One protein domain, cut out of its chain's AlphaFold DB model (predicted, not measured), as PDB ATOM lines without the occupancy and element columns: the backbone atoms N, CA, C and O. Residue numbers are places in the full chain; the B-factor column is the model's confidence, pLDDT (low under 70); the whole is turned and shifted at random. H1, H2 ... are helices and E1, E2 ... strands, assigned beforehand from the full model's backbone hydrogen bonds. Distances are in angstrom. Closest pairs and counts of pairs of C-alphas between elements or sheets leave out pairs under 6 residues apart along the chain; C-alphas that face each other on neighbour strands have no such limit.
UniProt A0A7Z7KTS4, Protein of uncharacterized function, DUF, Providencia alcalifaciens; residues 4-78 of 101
ATOM      1  N   VAL A   4      -5.424 -39.301  -5.535       40.31
ATOM      2  CA  VAL A   4      -6.817 -39.092  -5.093       40.31
ATOM      3  C   VAL A   4      -7.259 -37.645  -5.348       40.31
ATOM      4  O   VAL A   4      -6.893 -36.744  -4.630       40.31
ATOM      5  N   ILE A   5      -8.073 -37.434  -6.377       48.25
ATOM      6  CA  ILE A   5      -8.929 -36.252  -6.617       48.25
ATOM      7  C   ILE A   5      -8.231 -34.883  -6.681       48.25
ATOM      8  O   ILE A   5      -8.111 -34.173  -5.698       48.25
ATOM      9  N   PHE A   6      -7.933 -34.473  -7.913       48.31
ATOM     10  CA  PHE A   6      -7.976 -33.092  -8.413       48.31
ATOM     11  C   PHE A   6      -8.692 -33.171  -9.739       48.31
ATOM     12  O   PHE A   6      -8.297 -34.055 -10.503       48.31
ATOM     13  N   GLY A   7      -9.674 -32.294 -10.003       52.72
ATOM     14  CA  GLY A   7     -10.365 -32.119 -11.291       52.72
ATOM     15  C   GLY A   7      -9.951 -33.147 -12.341       52.72
ATOM     16  O   GLY A   7      -9.103 -32.859 -13.183       52.72
ATOM     17  N   ALA A   8     -10.461 -34.382 -12.217       59.44
ATOM     18  CA  ALA A   8      -9.772 -35.581 -12.722       59.44
ATOM     19  C   ALA A   8      -9.486 -35.551 -14.227       59.44
ATOM     20  O   ALA A   8      -8.580 -36.223 -14.717       59.44
ATOM     21  N   LYS A   9     -10.255 -34.739 -14.948       59.84
ATOM     22  CA  LYS A   9     -10.080 -34.447 -16.363       59.84
ATOM     23  C   LYS A   9      -8.767 -33.706 -16.658       59.84
ATOM     24  O   LYS A   9      -8.058 -34.106 -17.573       59.84
ATOM     25  N   LEU A  10      -8.430 -32.674 -15.884       63.22
ATOM     26  CA  LEU A  10      -7.230 -31.848 -16.078       63.22
ATOM     27  C   LEU A  10      -5.963 -32.607 -15.680       63.22
ATOM     28  O   LEU A  10      -4.988 -32.610 -16.423       63.22
ATOM     29  N   SER A  11      -6.011 -33.345 -14.572       66.44
ATOM     30  CA  SER A  11      -4.899 -34.188 -14.123       66.44
ATOM     31  C   SER A  11      -4.584 -35.309 -15.124       66.44
ATOM     32  O   SER A  11      -3.422 -35.536 -15.452       66.44
ATOM     33  N   LYS A  12      -5.608 -35.966 -15.691       69.69
ATOM     34  CA  LYS A  12      -5.408 -36.951 -16.770       69.69
ATOM     35  C   LYS A  12      -4.863 -36.311 -18.047       69.69
ATOM     36  O   LYS A  12      -3.982 -36.887 -18.675       69.69
ATOM     37  N   ALA A  13      -5.346 -35.122 -18.415       65.88
ATOM     38  CA  ALA A  13      -4.828 -34.381 -19.567       65.88
ATOM     39  C   ALA A  13      -3.351 -33.980 -19.390       65.88
ATOM     40  O   ALA A  13      -2.607 -33.954 -20.362       65.88
ATOM     41  N   ALA A  14      -2.918 -33.740 -18.150       71.25
ATOM     42  CA  ALA A  14      -1.525 -33.487 -17.790       71.25
ATOM     43  C   ALA A  14      -0.660 -34.764 -17.683       71.25
ATOM     44  O   ALA A  14       0.503 -34.684 -17.299       71.25
ATOM     45  N   GLY A  15      -1.205 -35.942 -18.017       79.12
ATOM     46  CA  GLY A  15      -0.464 -37.207 -18.050       79.12
ATOM     47  C   GLY A  15      -0.380 -37.952 -16.714       79.12
ATOM     48  O   GLY A  15       0.374 -38.918 -16.610       79.12
ATOM     49  N   TYR A  16      -1.147 -37.549 -15.694       78.75
ATOM     50  CA  TYR A  16      -1.195 -38.274 -14.424       78.75
ATOM     51  C   TYR A  16      -2.133 -39.488 -14.491       78.75
ATOM     52  O   TYR A  16      -3.269 -39.407 -14.967       78.75
ATOM     53  N   ASP A  17      -1.676 -40.608 -13.930       78.50
ATOM     54  CA  ASP A  17      -2.504 -41.780 -13.632       78.50
ATOM     55  C   ASP A  17      -3.345 -41.508 -12.373       78.50
ATOM     56  O   ASP A  17      -2.865 -41.579 -11.239       78.50
ATOM     57  N   VAL A  18      -4.606 -41.123 -12.576       77.31
ATOM     58  CA  VAL A  18      -5.500 -40.661 -11.503       77.31
ATOM     59  C   VAL A  18      -6.459 -41.767 -11.086       77.31
ATOM     60  O   VAL A  18      -7.228 -42.271 -11.911       77.31
ATOM     61  N   LYS A  19      -6.497 -42.059  -9.782       80.88
ATOM     62  CA  LYS A  19      -7.466 -42.974  -9.176       80.88
ATOM     63  C   LYS A  19      -8.404 -42.199  -8.255       80.88
ATOM     64  O   LYS A  19      -8.018 -41.746  -7.182       80.88
ATOM     65  N   ILE A  20      -9.647 -42.055  -8.691       81.19
ATOM     66  CA  ILE A  20     -10.674 -41.297  -7.973       81.19
ATOM     67  C   ILE A  20     -11.312 -42.199  -6.917       81.19
ATOM     68  O   ILE A  20     -11.638 -43.351  -7.202       81.19
ATOM     69  N   HIS A  21     -11.481 -41.656  -5.715       81.88
ATOM     70  CA  HIS A  21     -12.204 -42.285  -4.620       81.88
ATOM     71  C   HIS A  21     -13.211 -41.279  -4.076       81.88
ATOM     72  O   HIS A  21     -12.831 -40.397  -3.311       81.88
ATOM     73  N   ASP A  22     -14.468 -41.394  -4.501       82.25
ATOM     74  CA  ASP A  22     -15.532 -40.552  -3.966       82.25
ATOM     75  C   ASP A  22     -15.770 -40.928  -2.505       82.25
ATOM     76  O   ASP A  22     -16.032 -42.086  -2.176       82.25
ATOM     77  N   VAL A  23     -15.625 -39.940  -1.635       82.19
ATOM     78  CA  VAL A  23     -15.714 -40.086  -0.184       82.19
ATOM     79  C   VAL A  23     -16.639 -39.014   0.370       82.19
ATOM     80  O   VAL A  23     -16.796 -37.935  -0.207       82.19
ATOM     81  N   SER A  24     -17.274 -39.309   1.496       85.44
ATOM     82  CA  SER A  24     -18.108 -38.343   2.203       85.44
ATOM     83  C   SER A  24     -17.275 -37.199   2.788       85.44
ATOM     84  O   SER A  24     -16.070 -37.311   3.023       85.44
ATOM     85  N   TYR A  25     -17.938 -36.087   3.112       79.88
ATOM     86  CA  TYR A  25     -17.287 -34.964   3.794       79.88
ATOM     87  C   TYR A  25     -16.672 -35.372   5.143       79.88
ATOM     88  O   TYR A  25     -15.609 -34.883   5.516       79.88
ATOM     89  N   GLN A  26     -17.312 -36.302   5.861       86.50
ATOM     90  CA  GLN A  26     -16.806 -36.829   7.130       86.50
ATOM     91  C   GLN A  26     -15.496 -37.606   6.938       86.50
ATOM     92  O   GLN A  26     -14.575 -37.474   7.740       86.50
ATOM     93  N   GLU A  27     -15.392 -38.382   5.858       86.06
ATOM     94  CA  GLU A  27     -14.166 -39.100   5.508       86.06
ATOM     95  C   GLU A  27     -13.045 -38.143   5.093       86.06
ATOM     96  O   GLU A  27     -11.909 -38.327   5.523       86.06
ATOM     97  N   ILE A  28     -13.348 -37.083   4.335       83.56
ATOM     98  CA  ILE A  28     -12.358 -36.041   4.013       83.56
ATOM     99  C   ILE A  28     -11.867 -35.335   5.274       83.56
ATOM    100  O   ILE A  28     -10.665 -35.116   5.422       83.56
ATOM    101  N   ASP A  29     -12.762 -34.992   6.204       84.44
ATOM    102  CA  ASP A  29     -12.344 -34.360   7.454       84.44
ATOM    103  C   ASP A  29     -11.449 -35.290   8.280       84.44
ATOM    104  O   ASP A  29     -10.410 -34.855   8.774       84.44
ATOM    105  N   LYS A  30     -11.773 -36.589   8.335       88.50
ATOM    106  CA  LYS A  30     -10.919 -37.600   8.967       88.50
ATOM    107  C   LYS A  30      -9.538 -37.683   8.305       88.50
ATOM    108  O   LYS A  30      -8.538 -37.629   9.014       88.50
ATOM    109  N   ILE A  31      -9.464 -37.730   6.973       85.88
ATOM    110  CA  ILE A  31      -8.189 -37.713   6.230       85.88
ATOM    111  C   ILE A  31      -7.381 -36.456   6.575       85.88
ATOM    112  O   ILE A  31      -6.180 -36.534   6.826       85.88
ATOM    113  N   ASN A  32      -8.035 -35.294   6.632       85.38
ATOM    114  CA  ASN A  32      -7.376 -34.036   6.973       85.38
ATOM    115  C   ASN A  32      -6.845 -34.025   8.416       85.38
ATOM    116  O   ASN A  32      -5.771 -33.477   8.670       85.38
ATOM    117  N   GLN A  33      -7.578 -34.623   9.358       88.00
ATOM    118  CA  GLN A  33      -7.144 -34.774  10.747       88.00
ATOM    119  C   GLN A  33      -5.954 -35.736  10.868       88.00
ATOM    120  O   GLN A  33      -4.960 -35.386  11.499       88.00
ATOM    121  N   GLU A  34      -6.013 -36.904  10.224       88.50
ATOM    122  CA  GLU A  34      -4.925 -37.895  10.212       88.50
ATOM    123  C   GLU A  34      -3.645 -37.341   9.568       88.50
ATOM    124  O   GLU A  34      -2.536 -37.637  10.010       88.50
ATOM    125  N   ALA A  35      -3.793 -36.476   8.564       84.12
ATOM    126  CA  ALA A  35      -2.696 -35.752   7.929       84.12
ATOM    127  C   ALA A  35      -2.170 -34.559   8.753       84.12
ATOM    128  O   ALA A  35      -1.248 -33.879   8.303       84.12
ATOM    129  N   ASN A  36      -2.742 -34.280   9.931       88.88
ATOM    130  CA  ASN A  36      -2.440 -33.110  10.764       88.88
ATOM    131  C   ASN A  36      -2.519 -31.780   9.993       88.88
ATOM    132  O   ASN A  36      -1.755 -30.849  10.250       88.88
ATOM    133  N   LEU A  37      -3.450 -31.673   9.036       87.69
ATOM    134  CA  LEU A  37      -3.587 -30.470   8.223       87.69
ATOM    135  C   LEU A  37      -4.171 -29.318   9.054       87.69
ATOM    136  O   LEU A  37      -5.287 -29.448   9.592       87.69
ATOM    137  N   PRO A  38      -3.478 -28.161   9.107       90.19
ATOM    138  CA  PRO A  38      -4.033 -26.941   9.670       90.19
ATOM    139  C   PRO A  38      -5.368 -26.604   9.012       90.19
ATOM    140  O   PRO A  38      -5.520 -26.748   7.798       90.19
ATOM    141  N   LEU A  39      -6.326 -26.095   9.792       89.12
ATOM    142  CA  LEU A  39      -7.655 -25.719   9.286       89.12
ATOM    143  C   LEU A  39      -7.578 -24.773   8.076       89.12
ATOM    144  O   LEU A  39      -8.359 -24.908   7.141       89.12
ATOM    145  N   SER A  40      -6.597 -23.867   8.061       90.19
ATOM    146  CA  SER A  40      -6.365 -22.907   6.975       90.19
ATOM    147  C   SER A  40      -5.866 -23.527   5.665       90.19
ATOM    148  O   SER A  40      -5.866 -22.841   4.646       90.19
ATOM    149  N   LEU A  41      -5.424 -24.787   5.681       90.50
ATOM    150  CA  LEU A  41      -4.952 -25.529   4.508       90.50
ATOM    151  C   LEU A  41      -5.940 -26.604   4.048       90.50
ATOM    152  O   LEU A  41      -5.710 -27.224   3.015       90.50
ATOM    153  N   ARG A  42      -7.033 -26.831   4.787       88.81
ATOM    154  CA  ARG A  42      -8.055 -27.805   4.394       88.81
ATOM    155  C   ARG A  42      -8.823 -27.322   3.167       88.81
ATOM    156  O   ARG A  42      -9.020 -26.123   2.955       88.81
ATOM    157  N   SER A  43      -9.280 -28.282   2.374       86.31
ATOM    158  CA  SER A  43     -10.091 -28.054   1.181       86.31
ATOM    159  C   SER A  43     -11.044 -29.232   0.941       86.31
ATOM    160  O   SER A  43     -11.121 -30.154   1.753       86.31
ATOM    161  N   CYS A  44     -11.795 -29.187  -0.160       82.62
ATOM    162  CA  CYS A  44     -12.804 -30.179  -0.526       82.62
ATOM    163  C   CYS A  44     -12.229 -31.481  -1.100       82.62
ATOM    164  O   CYS A  44     -12.982 -32.429  -1.283       82.62
ATOM    165  N   HIS A  45     -10.929 -31.544  -1.399       83.50
ATOM    166  CA  HIS A  45     -10.255 -32.752  -1.869       83.50
ATOM    167  C   HIS A  45      -8.774 -32.755  -1.486       83.50
ATOM    168  O   HIS A  45      -8.155 -31.700  -1.316       83.50
ATOM    169  N   THR A  46      -8.218 -33.962  -1.389       83.94
ATOM    170  CA  THR A  46      -6.820 -34.217  -1.043       83.94
ATOM    171  C   THR A  46      -6.297 -35.377  -1.878       83.94
ATOM    172  O   THR A  46      -6.868 -36.467  -1.833       83.94
ATOM    173  N   ALA A  47      -5.173 -35.166  -2.564       85.56
ATOM    174  CA  ALA A  47      -4.427 -36.187  -3.287       85.56
ATOM    175  C   ALA A  47      -3.129 -36.559  -2.607       85.56
ATOM    176  O   ALA A  47      -2.605 -35.852  -1.748       85.56
ATOM    177  N   LYS A  48      -2.578 -37.671  -3.085       86.00
ATOM    178  CA  LYS A  48      -1.228 -38.108  -2.783       86.00
ATOM    179  C   LYS A  48      -0.501 -38.387  -4.092       86.00
ATOM    180  O   LYS A  48      -0.982 -39.171  -4.902       86.00
ATOM    181  N   ILE A  49       0.644 -37.752  -4.302       86.06
ATOM    182  CA  ILE A  49       1.523 -37.973  -5.454       86.06
ATOM    183  C   ILE A  49       2.902 -38.307  -4.896       86.06
ATOM    184  O   ILE A  49       3.453 -37.535  -4.120       86.06
ATOM    185  N   ASN A  50       3.449 -39.474  -5.247       84.06
ATOM    186  CA  ASN A  50       4.764 -39.932  -4.773       84.06
ATOM    187  C   ASN A  50       4.963 -39.814  -3.250       84.06
ATOM    188  O   ASN A  50       6.032 -39.451  -2.776       84.06
ATOM    189  N   GLY A  51       3.918 -40.086  -2.463       85.19
ATOM    190  CA  GLY A  51       4.000 -39.980  -1.005       85.19
ATOM    191  C   GLY A  51       3.653 -38.602  -0.433       85.19
ATOM    192  O   GLY A  51       3.287 -38.538   0.738       85.19
ATOM    193  N   LYS A  52       3.683 -37.539  -1.244       88.62
ATOM    194  CA  LYS A  52       3.396 -36.157  -0.842       88.62
ATOM    195  C   LYS A  52       1.919 -35.816  -1.017       88.62
ATOM    196  O   LYS A  52       1.302 -36.229  -1.998       88.62
ATOM    197  N   LEU A  53       1.357 -35.060  -0.081       89.31
ATOM    198  CA  LEU A  53      -0.010 -34.562  -0.147       89.31
ATOM    199  C   LEU A  53      -0.131 -33.403  -1.139       89.31
ATOM    200  O   LEU A  53       0.774 -32.586  -1.298       89.31
ATOM    201  N   VAL A  54      -1.285 -33.321  -1.781       90.94
ATOM    202  CA  VAL A  54      -1.688 -32.176  -2.591       90.94
ATOM    203  C   VAL A  54      -3.106 -31.842  -2.153       90.94
ATOM    204  O   VAL A  54      -3.988 -32.682  -2.289       90.94
ATOM    205  N   VAL A  55      -3.336 -30.674  -1.558       90.81
ATOM    206  CA  VAL A  55      -4.622 -30.349  -0.912       90.81
ATOM    207  C   VAL A  55      -5.298 -29.172  -1.604       90.81
ATOM    208  O   VAL A  55      -4.676 -28.126  -1.786       90.81
ATOM    209  N   GLY A  56      -6.579 -29.320  -1.942       89.69
ATOM    210  CA  GLY A  56      -7.383 -28.275  -2.585       89.69
ATOM    211  C   GLY A  56      -6.943 -27.948  -3.998       89.69
ATOM    212  O   GLY A  56      -6.194 -28.697  -4.572       89.69
ATOM    213  N   HIS A  57      -7.368 -26.834  -4.584       90.25
ATOM    214  CA  HIS A  57      -7.231 -26.566  -6.027       90.25
ATOM    215  C   HIS A  57      -5.836 -26.059  -6.473       90.25
ATOM    216  O   HIS A  57      -5.691 -24.984  -7.060       90.25
ATOM    217  N   VAL A  58      -4.790 -26.832  -6.179       90.44
ATOM    218  CA  VAL A  58      -3.388 -26.570  -6.552       90.44
ATOM    219  C   VAL A  58      -3.192 -26.548  -8.083       90.44
ATOM    220  O   VAL A  58      -3.582 -27.502  -8.756       90.44
ATOM    221  N   PRO A  59      -2.541 -25.513  -8.654       89.00
ATOM    222  CA  PRO A  59      -2.223 -25.446 -10.084       89.00
ATOM    223  C   PRO A  59      -1.265 -26.548 -10.552       89.00
ATOM    224  O   PRO A  59      -0.331 -26.909  -9.832       89.00
ATOM    225  N   LEU A  60      -1.420 -27.002 -11.801       84.19
ATOM    226  CA  LEU A  60      -0.580 -28.053 -12.399       84.19
ATOM    227  C   LEU A  60       0.920 -27.718 -12.351       84.19
ATOM    228  O   LEU A  60       1.720 -28.566 -11.965       84.19
ATOM    229  N   ASP A  61       1.297 -26.467 -12.625       86.00
ATOM    230  CA  ASP A  61       2.701 -26.026 -12.600       86.00
ATOM    231  C   ASP A  61       3.341 -26.142 -11.208       86.00
ATOM    232  O   ASP A  61       4.558 -26.267 -11.068       86.00
ATOM    233  N   SER A  62       2.526 -26.128 -10.148       88.81
ATOM    234  CA  SER A  62       3.014 -26.321  -8.780       88.81
ATOM    235  C   SER A  62       3.260 -27.793  -8.449       88.81
ATOM    236  O   SER A  62       4.061 -28.076  -7.561       88.81
ATOM    237  N   LEU A  63       2.656 -28.737  -9.183       85.38
ATOM    238  CA  LEU A  63       2.875 -30.171  -8.971       85.38
ATOM    239  C   LEU A  63       4.312 -30.589  -9.301       85.38
ATOM    240  O   LEU A  63       4.847 -31.485  -8.651       85.38
ATOM    241  N   ALA A  64       4.975 -29.915 -10.249       82.75
ATOM    242  CA  ALA A  64       6.380 -30.177 -10.575       82.75
ATOM    243  C   ALA A  64       7.304 -29.990  -9.355       82.75
ATOM    244  O   ALA A  64       8.270 -30.739  -9.175       82.75
ATOM    245  N   LYS A  65       6.956 -29.049  -8.465       84.56
ATOM    246  CA  LYS A  65       7.720 -28.749  -7.248       84.56
ATOM    247  C   LYS A  65       7.683 -29.883  -6.229       84.56
ATOM    248  O   LYS A  65       8.593 -29.960  -5.413       84.56
ATOM    249  N   LEU A  66       6.698 -30.786  -6.287       87.00
ATOM    250  CA  LEU A  66       6.591 -31.916  -5.352       87.00
ATOM    251  C   LEU A  66       7.849 -32.786  -5.345       87.00
ATOM    252  O   LEU A  66       8.263 -33.247  -4.287       87.00
ATOM    253  N   SER A  67       8.469 -32.973  -6.513       85.81
ATOM    254  CA  SER A  67       9.708 -33.750  -6.660       85.81
ATOM    255  C   SER A  67      10.937 -33.072  -6.046       85.81
ATOM    256  O   SER A  67      11.924 -33.740  -5.758       85.81
ATOM    257  N   THR A  68      10.871 -31.755  -5.835       89.62
ATOM    258  CA  THR A  68      11.951 -30.950  -5.251       89.62
ATOM    259  C   THR A  68      11.746 -30.669  -3.765       89.62
ATOM    260  O   THR A  68      12.591 -30.028  -3.146       89.62
ATOM    261  N   LEU A  69      10.612 -31.089  -3.191       89.88
ATOM    262  CA  LEU A  69      10.344 -30.875  -1.775       89.88
ATOM    263  C   LEU A  69      11.229 -31.785  -0.916       89.88
ATOM    264  O   LEU A  69      11.345 -32.971  -1.229       89.88
ATOM    265  N   PRO A  70      11.774 -31.270   0.200       91.62
ATOM    266  CA  PRO A  70      12.436 -32.086   1.211       91.62
ATOM    267  C   PRO A  70      11.556 -33.241   1.701       91.62
ATOM    268  O   PRO A  70      10.325 -33.139   1.704       91.62
ATOM    269  N   ASP A  71      12.164 -34.344   2.136       87.56
ATOM    270  CA  ASP A  71      11.440 -35.551   2.558       87.56
ATOM    271  C   ASP A  71      10.493 -35.313   3.743       87.56
ATOM    272  O   ASP A  71       9.402 -35.883   3.769       87.56
ATOM    273  N   ASP A  72      10.857 -34.409   4.654       89.06
ATOM    274  CA  ASP A  72      10.080 -34.010   5.832       89.06
ATOM    275  C   ASP A  72       8.886 -33.094   5.511       89.06
ATOM    276  O   ASP A  72       7.985 -32.934   6.335       89.06
ATOM    277  N   VAL A  73       8.812 -32.540   4.297       89.62
ATOM    278  CA  VAL A  73       7.653 -31.754   3.862       89.62
ATOM    279  C   VAL A  73       6.508 -32.682   3.470       89.62
ATOM    280  O   VAL A  73       6.634 -33.495   2.557       89.62
ATOM    281  N   ALA A  74       5.352 -32.532   4.115       89.12
ATOM    282  CA  ALA A  74       4.199 -33.393   3.862       89.12
ATOM    283  C   ALA A  74       3.605 -33.230   2.454       89.12
ATOM    284  O   ALA A  74       3.072 -34.197   1.913       89.12
ATOM    285  N   GLY A  75       3.678 -32.040   1.849       91.31
ATOM    286  CA  GLY A  75       3.037 -31.759   0.566       91.31
ATOM    287  C   GLY A  75       2.854 -30.273   0.272       91.31
ATOM    288  O   GLY A  75       3.526 -29.446   0.879       91.31
ATOM    289  N   ILE A  76       1.931 -29.963  -0.645       92.75
ATOM    290  CA  ILE A  76       1.509 -28.595  -0.993       92.75
ATOM    291  C   ILE A  76      -0.006 -28.432  -0.883       92.75
ATOM    292  O   ILE A  76      -0.759 -29.387  -1.082       92.75
ATOM    293  N   ALA A  77      -0.463 -27.216  -0.603       92.50
ATOM    294  CA  ALA A  77      -1.877 -26.936  -0.397       92.50
ATOM    295  C   ALA A  77      -2.325 -25.582  -0.964       92.50
ATOM    296  O   ALA A  77      -1.622 -24.576  -0.869       92.50
ATOM    297  N   VAL A  78      -3.559 -25.550  -1.468       93.31
ATOM    298  CA  VAL A  78      -4.376 -24.343  -1.632       93.31
ATOM    299  C   VAL A  78      -5.561 -24.466  -0.680       93.31
ATOM    300  O   VAL A  78      -6.460 -25.280  -0.881       93.31
TER     301      VAL A  78
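What this domain is: This is residues 4 to 78 of the 101 residues of the protein "Protein of uncharacterized function, DUF" of Providencia alcalifaciens (UniProt A0A7Z7KTS4). A small sheet of three short strands, E1, E2 and E3, has one helix, H3, over one face and running along its strands. The other two helices stand off from the sheet at separate places, H2 near the first residue of E1 and H1 near the first residue of H3, with a long link from one to the other. The printed part has 75 residues, with three named helices and three named strands in the order H1 H2 E1 E2 H3 E3; the sheet, in the order E1 E2 E3, is mixed. The class is mixed, helices and strands, though under half of the residues, 36, are in named elements. The whole is compact, with a radius of gyration of the C-alphas of 11.9 A and spans of 30 by 28 by 18 A.

How they stand to each other: H1, residues 8 to 13, and H2, residues 25 to 34, are apart. E1, residues 46 to 49, comes closest to H2 at the C-alphas of Thr 46 and Ile 28, 7.7 A apart. E1 and E2, residues 52 to 55, form a hairpin, antiparallel at 151 degrees, with N 47 and O 54 at 2.8 A, within hydrogen-bond range. E3, residues 75 to 77, is the parallel neighbour of E2 at 8 degrees, with N 76 and O 53 within range at 2.9 A. H2 is only just not on this sheet, with 4 pairs of C-alphas within 10 A, one pair short. H3, residues 60 to 68, is on the sheet at a height over the sheet of 9.1 A, over E2, at 23 degrees to it on the local plane. Its closest C-alphas to E3 are those of Leu 66 and Gly 75, 6.9 A apart. E2, H3 and E3 form a strand-helix-strand unit, two parallel neighbour strands with a helix between, and its crossover is left-handed. H1 and H3 are close but not clearly touching, the C-alphas of Ser 11 and Leu 60 being 7.7 A apart. Every O i to N i+4 pair is within hydrogen-bond range in H1 and H2; in H3 it is 0 of 5, with 5 of 6 O i to N i+3 pairs within range.

Where its parts are: H1 begins at C-alpha 8, (-9.772, -35.581, -12.722), and is 8.5 A long. H2 measures 14.2 A. E1 is 10.2 A long and E2 9.9 A. H3 measures 14.7 A and ends at C-alpha 68, (11.951, -30.950, -5.251). E3, 7.0 A long, ends at C-alpha 77, (-1.877, -26.936, -0.397).

The domain as a whole: The two C-alphas farthest apart, those of Gln 26 and Thr 68, are 31.9 A apart. The printed part has no cut. The links H1 to H2 and H2 to E1 are long, 11 residues each. The mean pLDDT of the printed part is 82.4, and residues 4 to 13 are under 70.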